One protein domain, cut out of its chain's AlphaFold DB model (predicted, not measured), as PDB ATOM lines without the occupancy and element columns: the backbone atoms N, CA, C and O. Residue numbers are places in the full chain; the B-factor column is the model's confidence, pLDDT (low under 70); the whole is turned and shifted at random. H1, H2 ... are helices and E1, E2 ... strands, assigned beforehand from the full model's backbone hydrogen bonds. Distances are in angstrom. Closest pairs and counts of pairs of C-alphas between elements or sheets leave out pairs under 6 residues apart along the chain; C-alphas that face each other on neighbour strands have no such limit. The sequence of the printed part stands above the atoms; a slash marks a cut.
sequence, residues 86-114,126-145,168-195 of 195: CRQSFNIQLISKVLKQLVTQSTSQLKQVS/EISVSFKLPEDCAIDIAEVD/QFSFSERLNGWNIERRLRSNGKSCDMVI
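This is residues 86 to 114, 126 to 145 and 168 to 195 of the 195 residues of an uncharacterized protein of Carpinus fangiana (UniProt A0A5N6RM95). A small two-stranded hairpin, E1 and E2, lies toward one end of a single long helix, H1, and two short helices, H2 and H3, lie toward the other end. Between the two ends, residues 126 to 140 run back from the hairpin's end to H2 with no named element, and the arrangement is loose, with few contacts between its parts. The printed part has 77 residues with three named helices and two named strands, in the order H1, H2, H3, E1, E2; the sheet has the order E1 - E2 and is antiparallel, and the class is mostly helix. The radius of gyration of the C-alphas is 14.6 A, and the elongated outline spans 42 by 24 by 23 A.

Look first at E1, residues 181 to 184, and E2, residues 191 to 194, a hairpin of antiparallel neighbour strands with 157 degrees between their directions. Here N 181 and O 194 are 2.9 A apart and N 183 and O 192 are 3.0 A apart, both within hydrogen-bond range. Next find H1, residues 89 to 114: it and E1 are near each other, with 5 pairs of C-alphas within 10 A but no pair within 8 A. H1 and E2 are apart. Move to H2, residues 141 to 145: it is close to H1 but not clearly touching, the closest C-alphas being those of Asn 91 and Val 144, 7.9 A apart. H3, residues 171 to 175, touches H2, where the closest C-alphas are those of Asp 145 and Phe 171, 5.8 A apart. H1 and H3 are apart. In H1, H2 and H3, every O i to N i+4 pair is within hydrogen-bond range.

Find C-alpha 181 at (-21.683, 25.973, 12.677), where E1 begins; it runs 9.8 A to C-alpha 184. E2 runs 9.7 A and ends at C-alpha 194, at (-24.606, 27.619, 8.906). From C-alpha 89 at (-42.755, 9.120, 3.879), H1 runs 37.4 A to C-alpha 114. H2 and H3 each measure 6.2 A from first to last C-alpha.

The two C-alphas farthest apart, those of Arg 87 and Ser 186, are 43.2 A from each other. Watch for two cuts: residues 115 to 125 are not printed, with 11.6 A from C-alpha 114 to C-alpha 126, and residues 146 to 167 are not printed, with 11.9 A from C-alpha 145 to C-alpha 168. Of the links printed whole, H3 to E1 is tight, E1 to E2 is short, and no link is long. The mean pLDDT of the printed part is 70.3, and 35 residues are under 70, among them residues 86 to 92 and 126 to 139.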
ATOM      1  N   CYS A  86     -42.816  12.615  -2.179       45.38
ATOM      2  CA  CYS A  86     -43.805  12.466  -1.105       45.38
ATOM      3  C   CYS A  86     -44.236  11.017  -0.814       45.38
ATOM      4  O   CYS A  86     -44.825  10.760   0.236       45.38
ATOM      5  N   ARG A  87     -43.943  10.047  -1.692       46.69
ATOM      6  CA  ARG A  87     -44.312   8.637  -1.458       46.69
ATOM      7  C   ARG A  87     -43.318   7.875  -0.575       46.69
ATOM      8  O   ARG A  87     -43.643   6.796  -0.092       46.69
ATOM      9  N   GLN A  88     -42.150   8.454  -0.303       53.44
ATOM     10  CA  GLN A  88     -41.121   7.910   0.586       53.44
ATOM     11  C   GLN A  88     -41.236   8.481   2.018       53.44
ATOM     12  O   GLN A  88     -40.262   8.924   2.626       53.44
ATOM     13  N   SER A  89     -42.448   8.491   2.579       54.81
ATOM     14  CA  SER A  89     -42.755   9.120   3.879       54.81
ATOM     15  C   SER A  89     -41.914   8.597   5.056       54.81
ATOM     16  O   SER A  89     -41.645   9.348   5.994       54.81
ATOM     17  N   PHE A  90     -41.445   7.348   4.994       55.78
ATOM     18  CA  PHE A  90     -40.566   6.761   6.011       55.78
ATOM     19  C   PHE A  90     -39.180   7.429   6.068       55.78
ATOM     20  O   PHE A  90     -38.613   7.582   7.151       55.78
ATOM     21  N   ASN A  91     -38.680   7.934   4.940       64.44
ATOM     22  CA  ASN A  91     -37.328   8.495   4.839       64.44
ATOM     23  C   ASN A  91     -37.241   9.875   5.468       64.44
ATOM     24  O   ASN A  91     -36.294  10.186   6.184       64.44
ATOM     25  N   ILE A  92     -38.283  10.681   5.267       67.88
ATOM     26  CA  ILE A  92     -38.364  12.021   5.846       67.88
ATOM     27  C   ILE A  92     -38.477  11.931   7.370       67.88
ATOM     28  O   ILE A  92     -37.882  12.744   8.070       67.88
ATOM     29  N   GLN A  93     -39.187  10.932   7.908       72.19
ATOM     30  CA  GLN A  93     -39.289  10.754   9.358       72.19
ATOM     31  C   GLN A  93     -37.959  10.343   9.988       72.19
ATOM     32  O   GLN A  93     -37.590  10.905  11.022       72.19
ATOM     33  N   LEU A  94     -37.227   9.411   9.368       72.81
ATOM     34  CA  LEU A  94     -35.916   8.991   9.860       72.81
ATOM     35  C   LEU A  94     -34.920  10.155   9.813       72.81
ATOM     36  O   LEU A  94     -34.343  10.496  10.843       72.81
ATOM     37  N   ILE A  95     -34.809  10.837   8.667       71.75
ATOM     38  CA  ILE A  95     -33.950  12.020   8.498       71.75
ATOM     39  C   ILE A  95     -34.346  13.126   9.488       71.75
ATOM     40  O   ILE A  95     -33.491  13.682  10.172       71.75
ATOM     41  N   SER A  96     -35.644  13.404   9.645       76.75
ATOM     42  CA  SER A  96     -36.150  14.377  10.623       76.75
ATOM     43  C   SER A  96     -35.752  14.011  12.050       76.75
ATOM     44  O   SER A  96     -35.387  14.894  12.830       76.75
ATOM     45  N   LYS A  97     -35.799  12.723  12.408       78.75
ATOM     46  CA  LYS A  97     -35.392  12.237  13.728       78.75
ATOM     47  C   LYS A  97     -33.893  12.444  13.953       78.75
ATOM     48  O   LYS A  97     -33.533  12.958  15.010       78.75
ATOM     49  N   VAL A  98     -33.055  12.138  12.955       74.25
ATOM     50  CA  VAL A  98     -31.598  12.378  13.010       74.25
ATOM     51  C   VAL A  98     -31.315  13.859  13.226       74.25
ATOM     52  O   VAL A  98     -30.645  14.232  14.185       74.25
ATOM     53  N   LEU A  99     -31.897  14.714  12.383       78.06
ATOM     54  CA  LEU A  99     -31.699  16.159  12.442       78.06
ATOM     55  C   LEU A  99     -32.177  16.739  13.779       78.06
ATOM     56  O   LEU A  99     -31.479  17.550  14.382       78.06
ATOM     57  N   LYS A 100     -33.328  16.295  14.299       82.94
ATOM     58  CA  LYS A 100     -33.822  16.714  15.623       82.94
ATOM     59  C   LYS A 100     -32.873  16.314  16.745       82.94
ATOM     60  O   LYS A 100     -32.626  17.121  17.643       82.94
ATOM     61  N   GLN A 101     -32.356  15.088  16.715       79.00
ATOM     62  CA  GLN A 101     -31.416  14.607  17.724       79.00
ATOM     63  C   GLN A 101     -30.114  15.415  17.679       79.00
ATOM     64  O   GLN A 101     -29.654  15.887  18.719       79.00
ATOM     65  N   LEU A 102     -29.610  15.690  16.476       72.88
ATOM     66  CA  LEU A 102     -28.417  16.500  16.238       72.88
ATOM     67  C   LEU A 102     -28.596  17.944  16.744       72.88
ATOM     68  O   LEU A 102     -27.779  18.469  17.505       72.88
ATOM     69  N   VAL A 103     -29.721  18.581  16.416       78.19
ATOM     70  CA  VAL A 103     -30.078  19.921  16.912       78.19
ATOM     71  C   VAL A 103     -30.217  19.941  18.438       78.19
ATOM     72  O   VAL A 103     -29.809  20.901  19.093       78.19
ATOM     73  N   THR A 104     -30.771  18.889  19.040       83.62
ATOM     74  CA  THR A 104     -30.963  18.811  20.497       83.62
ATOM     75  C   THR A 104     -29.631  18.657  21.233       83.62
ATOM     76  O   THR A 104     -29.391  19.353  22.228       83.62
ATOM     77  N   GLN A 105     -28.740  17.798  20.732       79.50
ATOM     78  CA  GLN A 105     -27.412  17.586  21.310       79.50
ATOM     79  C   GLN A 105     -26.545  18.847  21.195       79.50
ATOM     80  O   GLN A 105     -26.026  19.315  22.209       79.50
ATOM     81  N   SER A 106     -26.483  19.470  20.014       71.69
ATOM     82  CA  SER A 106     -25.755  20.737  19.821       71.69
ATOM     83  C   SER A 106     -26.290  21.865  20.715       71.69
ATOM     84  O   SER A 106     -25.521  22.619  21.306       71.69
ATOM     85  N   THR A 107     -27.611  21.958  20.899       77.44
ATOM     86  CA  THR A 107     -28.217  22.945  21.814       77.44
ATOM     87  C   THR A 107     -27.842  22.685  23.273       77.44
ATOM     88  O   THR A 107     -27.634  23.629  24.034       77.44
ATOM     89  N   SER A 108     -27.747  21.418  23.674       80.31
ATOM     90  CA  SER A 108     -27.360  21.041  25.038       80.31
ATOM     91  C   SER A 108     -25.898  21.380  25.325       80.31
ATOM     92  O   SER A 108     -25.608  21.944  26.378       80.31
ATOM     93  N   GLN A 109     -24.995  21.124  24.372       75.25
ATOM     94  CA  GLN A 109     -23.583  21.512  24.480       75.25
ATOM     95  C   GLN A 109     -23.424  23.035  24.561       75.25
ATOM     96  O   GLN A 109     -22.748  23.534  25.457       75.25
ATOM     97  N   LEU A 110     -24.131  23.792  23.715       71.12
ATOM     98  CA  LEU A 110     -24.074  25.258  23.735       71.12
ATOM     99  C   LEU A 110     -24.527  25.844  25.084       71.12
ATOM    100  O   LEU A 110     -23.928  26.792  25.586       71.12
ATOM    101  N   LYS A 111     -25.555  25.257  25.712       76.06
ATOM    102  CA  LYS A 111     -26.005  25.674  27.051       76.06
ATOM    103  C   LYS A 111     -24.928  25.470  28.113       76.06
ATOM    104  O   LYS A 111     -24.762  26.344  28.961       76.06
ATOM    105  N   GLN A 112     -24.192  24.360  28.057       76.31
ATOM    106  CA  GLN A 112     -23.060  24.140  28.961       76.31
ATOM    107  C   GLN A 112     -21.966  25.183  28.732       76.31
ATOM    108  O   GLN A 112     -21.390  25.675  29.699       76.31
ATOM    109  N   VAL A 113     -21.740  25.574  27.472       68.12
ATOM    110  CA  VAL A 113     -20.732  26.579  27.136       68.12
ATOM    111  C   VAL A 113     -21.121  27.978  27.639       68.12
ATOM    112  O   VAL A 113     -20.339  28.673  28.273       68.12
ATOM    113  N   SER A 114     -22.383  28.372  27.486       64.25
ATOM    114  CA  SER A 114     -22.854  29.682  27.966       64.25
ATOM    115  C   SER A 114     -22.796  29.860  29.495       64.25
ATOM    116  O   SER A 114     -22.852  30.984  29.994       64.25
ATOM    117  N   GLU A 126     -16.357  32.983  19.382       63.19
ATOM    118  CA  GLU A 126     -16.902  32.213  18.279       63.19
ATOM    119  C   GLU A 126     -16.896  30.741  18.695       63.19
ATOM    120  O   GLU A 126     -15.858  30.090  18.772       63.19
ATOM    121  N   ILE A 127     -18.072  30.228  19.053       61.03
ATOM    122  CA  ILE A 127     -18.230  28.829  19.450       61.03
ATOM    123  C   ILE A 127     -18.504  28.017  18.183       61.03
ATOM    124  O   ILE A 127     -19.654  27.808  17.797       61.03
ATOM    125  N   SER A 128     -17.447  27.539  17.533       58.88
ATOM    126  CA  SER A 128     -17.569  26.555  16.457       58.88
ATOM    127  C   SER A 128     -17.796  25.168  17.062       58.88
ATOM    128  O   SER A 128     -16.897  24.592  17.679       58.88
ATOM    129  N   VAL A 129     -18.998  24.613  16.903       57.84
ATOM    130  CA  VAL A 129     -19.289  23.229  17.301       57.84
ATOM    131  C   VAL A 129     -19.240  22.354  16.058       57.84
ATOM    132  O   VAL A 129     -20.228  22.258  15.341       57.84
ATOM    133  N   SER A 130     -18.109  21.694  15.806       60.78
ATOM    134  CA  SER A 130     -18.040  20.684  14.747       60.78
ATOM    135  C   SER A 130     -18.762  19.422  15.203       60.78
ATOM    136  O   SER A 130     -18.365  18.808  16.199       60.78
ATOM    137  N   PHE A 131     -19.818  19.023  14.499       62.97
ATOM    138  CA  PHE A 131     -20.579  17.837  14.870       62.97
ATOM    139  C   PHE A 131     -20.135  16.621  14.057       62.97
ATOM    140  O   PHE A 131     -20.169  16.636  12.831       62.97
ATOM    141  N   LYS A 132     -19.764  15.545  14.752       67.12
ATOM    142  CA  LYS A 132     -19.667  14.203  14.169       67.12
ATOM    143  C   LYS A 132     -20.915  13.422  14.555       67.12
ATOM    144  O   LYS A 132     -21.423  13.600  15.663       67.12
ATOM    145  N   LEU A 133     -21.421  12.575  13.656       64.50
ATOM    146  CA  LEU A 133     -22.502  11.662  14.024       64.50
ATOM    147  C   LEU A 133     -22.030  10.821  15.226       64.50
ATOM    148  O   LEU A 133     -20.915  10.300  15.172       64.50
ATOM    149  N   PRO A 134     -22.827  10.708  16.302       65.62
ATOM    150  CA  PRO A 134     -22.457   9.885  17.443       65.62
ATOM    151  C   PRO A 134     -22.203   8.438  16.999       65.62
ATOM    152  O   PRO A 134     -22.984   7.898  16.214       65.62
ATOM    153  N   GLU A 135     -21.133   7.810  17.489       68.56
ATOM    154  CA  GLU A 135     -20.804   6.410  17.160       68.56
ATOM    155  C   GLU A 135     -21.909   5.436  17.604       68.56
ATOM    156  O   GLU A 135     -22.076   4.366  17.025       68.56
ATOM    157  N   ASP A 136     -22.701   5.829  18.604       65.00
ATOM    158  CA  ASP A 136     -23.842   5.100  19.154       65.00
ATOM    159  C   ASP A 136     -25.171   5.414  18.449       65.00
ATOM    160  O   ASP A 136     -26.237   4.950  18.871       65.00
ATOM    161  N   CYS A 137     -25.149   6.197  17.367       65.75
ATOM    162  CA  CYS A 137     -26.340   6.411  16.567       65.75
ATOM    163  C   CYS A 137     -26.725   5.075  15.917       65.75
ATOM    164  O   CYS A 137     -26.109   4.647  14.947       65.75
ATOM    165  N   ALA A 138     -27.767   4.419  16.441       66.00
ATOM    166  CA  ALA A 138     -28.286   3.125  15.970       66.00
ATOM    167  C   ALA A 138     -28.903   3.167  14.553       66.00
ATOM    168  O   ALA A 138     -29.731   2.334  14.191       66.00
ATOM    169  N   ILE A 139     -28.558   4.186  13.774       69.69
ATOM    170  CA  ILE A 139     -29.006   4.381  12.411       69.69
ATOM    171  C   ILE A 139     -28.026   3.638  11.528       69.69
ATOM    172  O   ILE A 139     -26.864   4.024  11.416       69.69
ATOM    173  N   ASP A 140     -28.511   2.583  10.886       76.62
ATOM    174  CA  ASP A 140     -27.749   1.916   9.848       76.62
ATOM    175  C   ASP A 140     -27.644   2.855   8.638       76.62
ATOM    176  O   ASP A 140     -28.549   2.975   7.809       76.62
ATOM    177  N   ILE A 141     -26.524   3.570   8.553       72.94
ATOM    178  CA  ILE A 141     -26.201   4.466   7.440       72.94
ATOM    179  C   ILE A 141     -26.265   3.708   6.106       72.94
ATOM    180  O   ILE A 141     -26.688   4.278   5.099       72.94
ATOM    181  N   ALA A 142     -25.913   2.418   6.092       77.69
ATOM    182  CA  ALA A 142     -25.991   1.604   4.888       77.69
ATOM    183  C   ALA A 142     -27.445   1.333   4.473       77.69
ATOM    184  O   ALA A 142     -27.726   1.200   3.281       77.69
ATOM    185  N   GLU A 143     -28.380   1.268   5.422       79.75
ATOM    186  CA  GLU A 143     -29.815   1.215   5.130       79.75
ATOM    187  C   GLU A 143     -30.282   2.534   4.509       79.75
ATOM    188  O   GLU A 143     -30.901   2.530   3.446       79.75
ATOM    189  N   VAL A 144     -29.894   3.669   5.095       74.88
ATOM    190  CA  VAL A 144     -30.213   5.006   4.569       74.88
ATOM    191  C   VAL A 144     -29.699   5.182   3.134       74.88
ATOM    192  O   VAL A 144     -30.429   5.670   2.269       74.88
ATOM    193  N   ASP A 145     -28.488   4.714   2.839       75.75
ATOM    194  CA  ASP A 145     -27.911   4.763   1.493       75.75
ATOM    195  C   ASP A 145     -28.671   3.928   0.467       75.75
ATOM    196  O   ASP A 145     -28.915   4.378  -0.656       75.75
ATOM    197  N   GLN A 168     -23.223  10.199  -7.410       80.94
ATOM    198  CA  GLN A 168     -21.815   9.779  -7.381       80.94
ATOM    199  C   GLN A 168     -21.309   9.513  -5.962       80.94
ATOM    200  O   GLN A 168     -20.378   8.738  -5.782       80.94
ATOM    201  N   PHE A 169     -21.947  10.139  -4.972       79.81
ATOM    202  CA  PHE A 169     -21.566  10.062  -3.572       79.81
ATOM    203  C   PHE A 169     -22.690   9.449  -2.750       79.81
ATOM    204  O   PHE A 169     -23.877   9.772  -2.930       79.81
ATOM    205  N   SER A 170     -22.304   8.594  -1.816       80.44
ATOM    206  CA  SER A 170     -23.190   8.081  -0.788       80.44
ATOM    207  C   SER A 170     -23.740   9.228   0.080       80.44
ATOM    208  O   SER A 170     -23.265  10.365   0.064       80.44
ATOM    209  N   PHE A 171     -24.811   8.978   0.818       75.12
ATOM    210  CA  PHE A 171     -25.350   9.917   1.794       75.12
ATOM    211  C   PHE A 171     -24.330  10.230   2.888       75.12
ATOM    212  O   PHE A 171     -24.163  11.397   3.229       75.12
ATOM    213  N   SER A 172     -23.608   9.227   3.390       71.38
ATOM    214  CA  SER A 172     -22.538   9.459   4.363       71.38
ATOM    215  C   SER A 172     -21.391  10.270   3.785       71.38
ATOM    216  O   SER A 172     -20.921  11.174   4.460       71.38
ATOM    217  N   GLU A 173     -20.984  10.017   2.543       78.94
ATOM    218  CA  GLU A 173     -19.956  10.801   1.853       78.94
ATOM    219  C   GLU A 173     -20.401  12.243   1.628       78.94
ATOM    220  O   GLU A 173     -19.616  13.160   1.834       78.94
ATOM    221  N   ARG A 174     -21.675  12.468   1.282       78.38
ATOM    222  CA  ARG A 174     -22.228  13.825   1.168       78.38
ATOM    223  C   ARG A 174     -22.252  14.556   2.500       78.38
ATOM    224  O   ARG A 174     -22.031  15.758   2.507       78.38
ATOM    225  N   LEU A 175     -22.520  13.851   3.597       73.44
ATOM    226  CA  LEU A 175     -22.440  14.410   4.946       73.44
ATOM    227  C   LEU A 175     -20.995  14.558   5.437       73.44
ATOM    228  O   LEU A 175     -20.741  15.340   6.352       73.44
ATOM    229  N   ASN A 176     -20.050  13.814   4.861       70.31
ATOM    230  CA  ASN A 176     -18.646  13.852   5.235       70.31
ATOM    231  C   ASN A 176     -18.035  15.168   4.733       70.31
ATOM    232  O   ASN A 176     -17.623  15.287   3.584       70.31
ATOM    233  N   GLY A 177     -18.044  16.179   5.599       68.81
ATOM    234  CA  GLY A 177     -17.654  17.551   5.270       68.81
ATOM    235  C   GLY A 177     -18.728  18.587   5.591       68.81
ATOM    236  O   GLY A 177     -18.423  19.774   5.603       68.81
ATOM    237  N   TRP A 178     -19.957  18.165   5.913       68.75
ATOM    238  CA  TRP A 178     -20.962  19.076   6.453       68.75
ATOM    239  C   TRP A 178     -20.548  19.483   7.860       68.75
ATOM    240  O   TRP A 178     -20.449  18.646   8.760       68.75
ATOM    241  N   ASN A 179     -20.316  20.777   8.047       65.88
ATOM    242  CA  ASN A 179     -20.011  21.353   9.342       65.88
ATOM    243  C   ASN A 179     -21.161  22.269   9.746       65.88
ATOM    244  O   ASN A 179     -21.358  23.326   9.159       65.88
ATOM    245  N   ILE A 180     -21.932  21.859  10.753       67.81
ATOM    246  CA  ILE A 180     -23.017  22.696  11.260       67.81
ATOM    247  C   ILE A 180     -22.428  23.681  12.265       67.81
ATOM    248  O   ILE A 180     -22.260  23.360  13.440       67.81
ATOM    249  N   GLU A 181     -22.152  24.897  11.814       69.25
ATOM    250  CA  GLU A 181     -21.683  25.973  12.677       69.25
ATOM    251  C   GLU A 181     -22.858  26.728  13.295       69.25
ATOM    252  O   GLU A 181     -23.858  27.043  12.642       69.25
ATOM    253  N   ARG A 182     -22.729  27.063  14.582       66.06
ATOM    254  CA  ARG A 182     -23.653  27.967  15.265       66.06
ATOM    255  C   ARG A 182     -22.936  29.223  15.699       66.06
ATOM    256  O   ARG A 182     -22.113  29.187  16.604       66.06
ATOM    257  N   ARG A 183     -23.315  30.350  15.107       74.00
ATOM    258  CA  ARG A 183     -22.738  31.652  15.445       74.00
ATOM    259  C   ARG A 183     -23.667  32.385  16.392       74.00
ATOM    260  O   ARG A 183     -24.802  32.708  16.033       74.00
ATOM    261  N   LEU A 184     -23.199  32.632  17.613       70.94
ATOM    262  CA  LEU A 184     -23.909  33.485  18.557       70.94
ATOM    263  C   LEU A 184     -23.757  34.937  18.099       70.94
ATOM    264  O   LEU A 184     -22.645  35.448  17.978       70.94
ATOM    265  N   ARG A 185     -24.874  35.623  17.857       71.88
ATOM    266  CA  ARG A 185     -24.823  37.051  17.534       71.88
ATOM    267  C   ARG A 185     -24.396  37.853  18.759       71.88
ATOM    268  O   ARG A 185     -24.723  37.503  19.891       71.88
ATOM    269  N   SER A 186     -23.769  39.005  18.529       72.38
ATOM    270  CA  SER A 186     -23.335  39.954  19.572       72.38
ATOM    271  C   SER A 186     -24.454  40.409  20.525       72.38
ATOM    272  O   SER A 186     -24.186  40.879  21.631       72.38
ATOM    273  N   ASN A 187     -25.717  40.244  20.122       73.69
ATOM    274  CA  ASN A 187     -26.892  40.535  20.939       73.69
ATOM    275  C   ASN A 187     -27.224  39.444  21.980       73.69
ATOM    276  O   ASN A 187     -28.115  39.662  22.803       73.69
ATOM    277  N   GLY A 188     -26.567  38.278  21.930       68.69
ATOM    278  CA  GLY A 188     -26.769  37.136  22.830       68.69
ATOM    279  C   GLY A 188     -28.146  36.462  22.741       68.69
ATOM    280  O   GLY A 188     -28.437  35.573  23.536       68.69
ATOM    281  N   LYS A 189     -29.018  36.882  21.815       73.06
ATOM    282  CA  LYS A 189     -30.421  36.430  21.720       73.06
ATOM    283  C   LYS A 189     -30.698  35.542  20.514       73.06
ATOM    284  O   LYS A 189     -31.731  34.881  20.471       73.06
ATOM    285  N   SER A 190     -29.807  35.543  19.529       67.25
ATOM    286  CA  SER A 190     -30.006  34.844  18.263       67.25
ATOM    287  C   SER A 190     -28.759  34.044  17.913       67.25
ATOM    288  O   SER A 190     -27.641  34.528  18.084       67.25
ATOM    289  N   CYS A 191     -28.965  32.821  17.431       69.19
ATOM    290  CA  CYS A 191     -27.918  31.988  16.856       69.19
ATOM    291  C   CYS A 191     -28.250  31.768  15.385       69.19
ATOM    292  O   CYS A 191     -29.374  31.365  15.080       69.19
ATOM    293  N   ASP A 192     -27.285  32.009  14.507       73.19
ATOM    294  CA  ASP A 192     -27.393  31.599  13.110       73.19
ATOM    295  C   ASP A 192     -26.863  30.177  12.971       73.19
ATOM    296  O   ASP A 192     -25.887  29.808  13.626       73.19
ATOM    297  N   MET A 193     -27.543  29.374  12.156       66.81
ATOM    298  CA  MET A 193     -27.089  28.043  11.777       66.81
ATOM    299  C   MET A 193     -26.536  28.129  10.361       66.81
ATOM    300  O   MET A 193     -27.257  28.539   9.452       66.81
ATOM    301  N   VAL A 194     -25.273  27.759  10.202       68.56
ATOM    302  CA  VAL A 194     -24.606  27.619   8.906       68.56
ATOM    303  C   VAL A 194     -24.367  26.126   8.705       68.56
ATOM    304  O   VAL A 194     -23.984  25.445   9.655       68.56
ATOM    305  N   ILE A 195     -24.700  25.613   7.523       64.56
ATOM    306  CA  ILE A 195     -24.540  24.206   7.131       64.56
ATOM    307  C   ILE A 195     -23.609  24.168   5.927       64.56
ATOM    308  O   ILE A 195     -23.808  25.042   5.051       64.56
TER     309      ILE A 195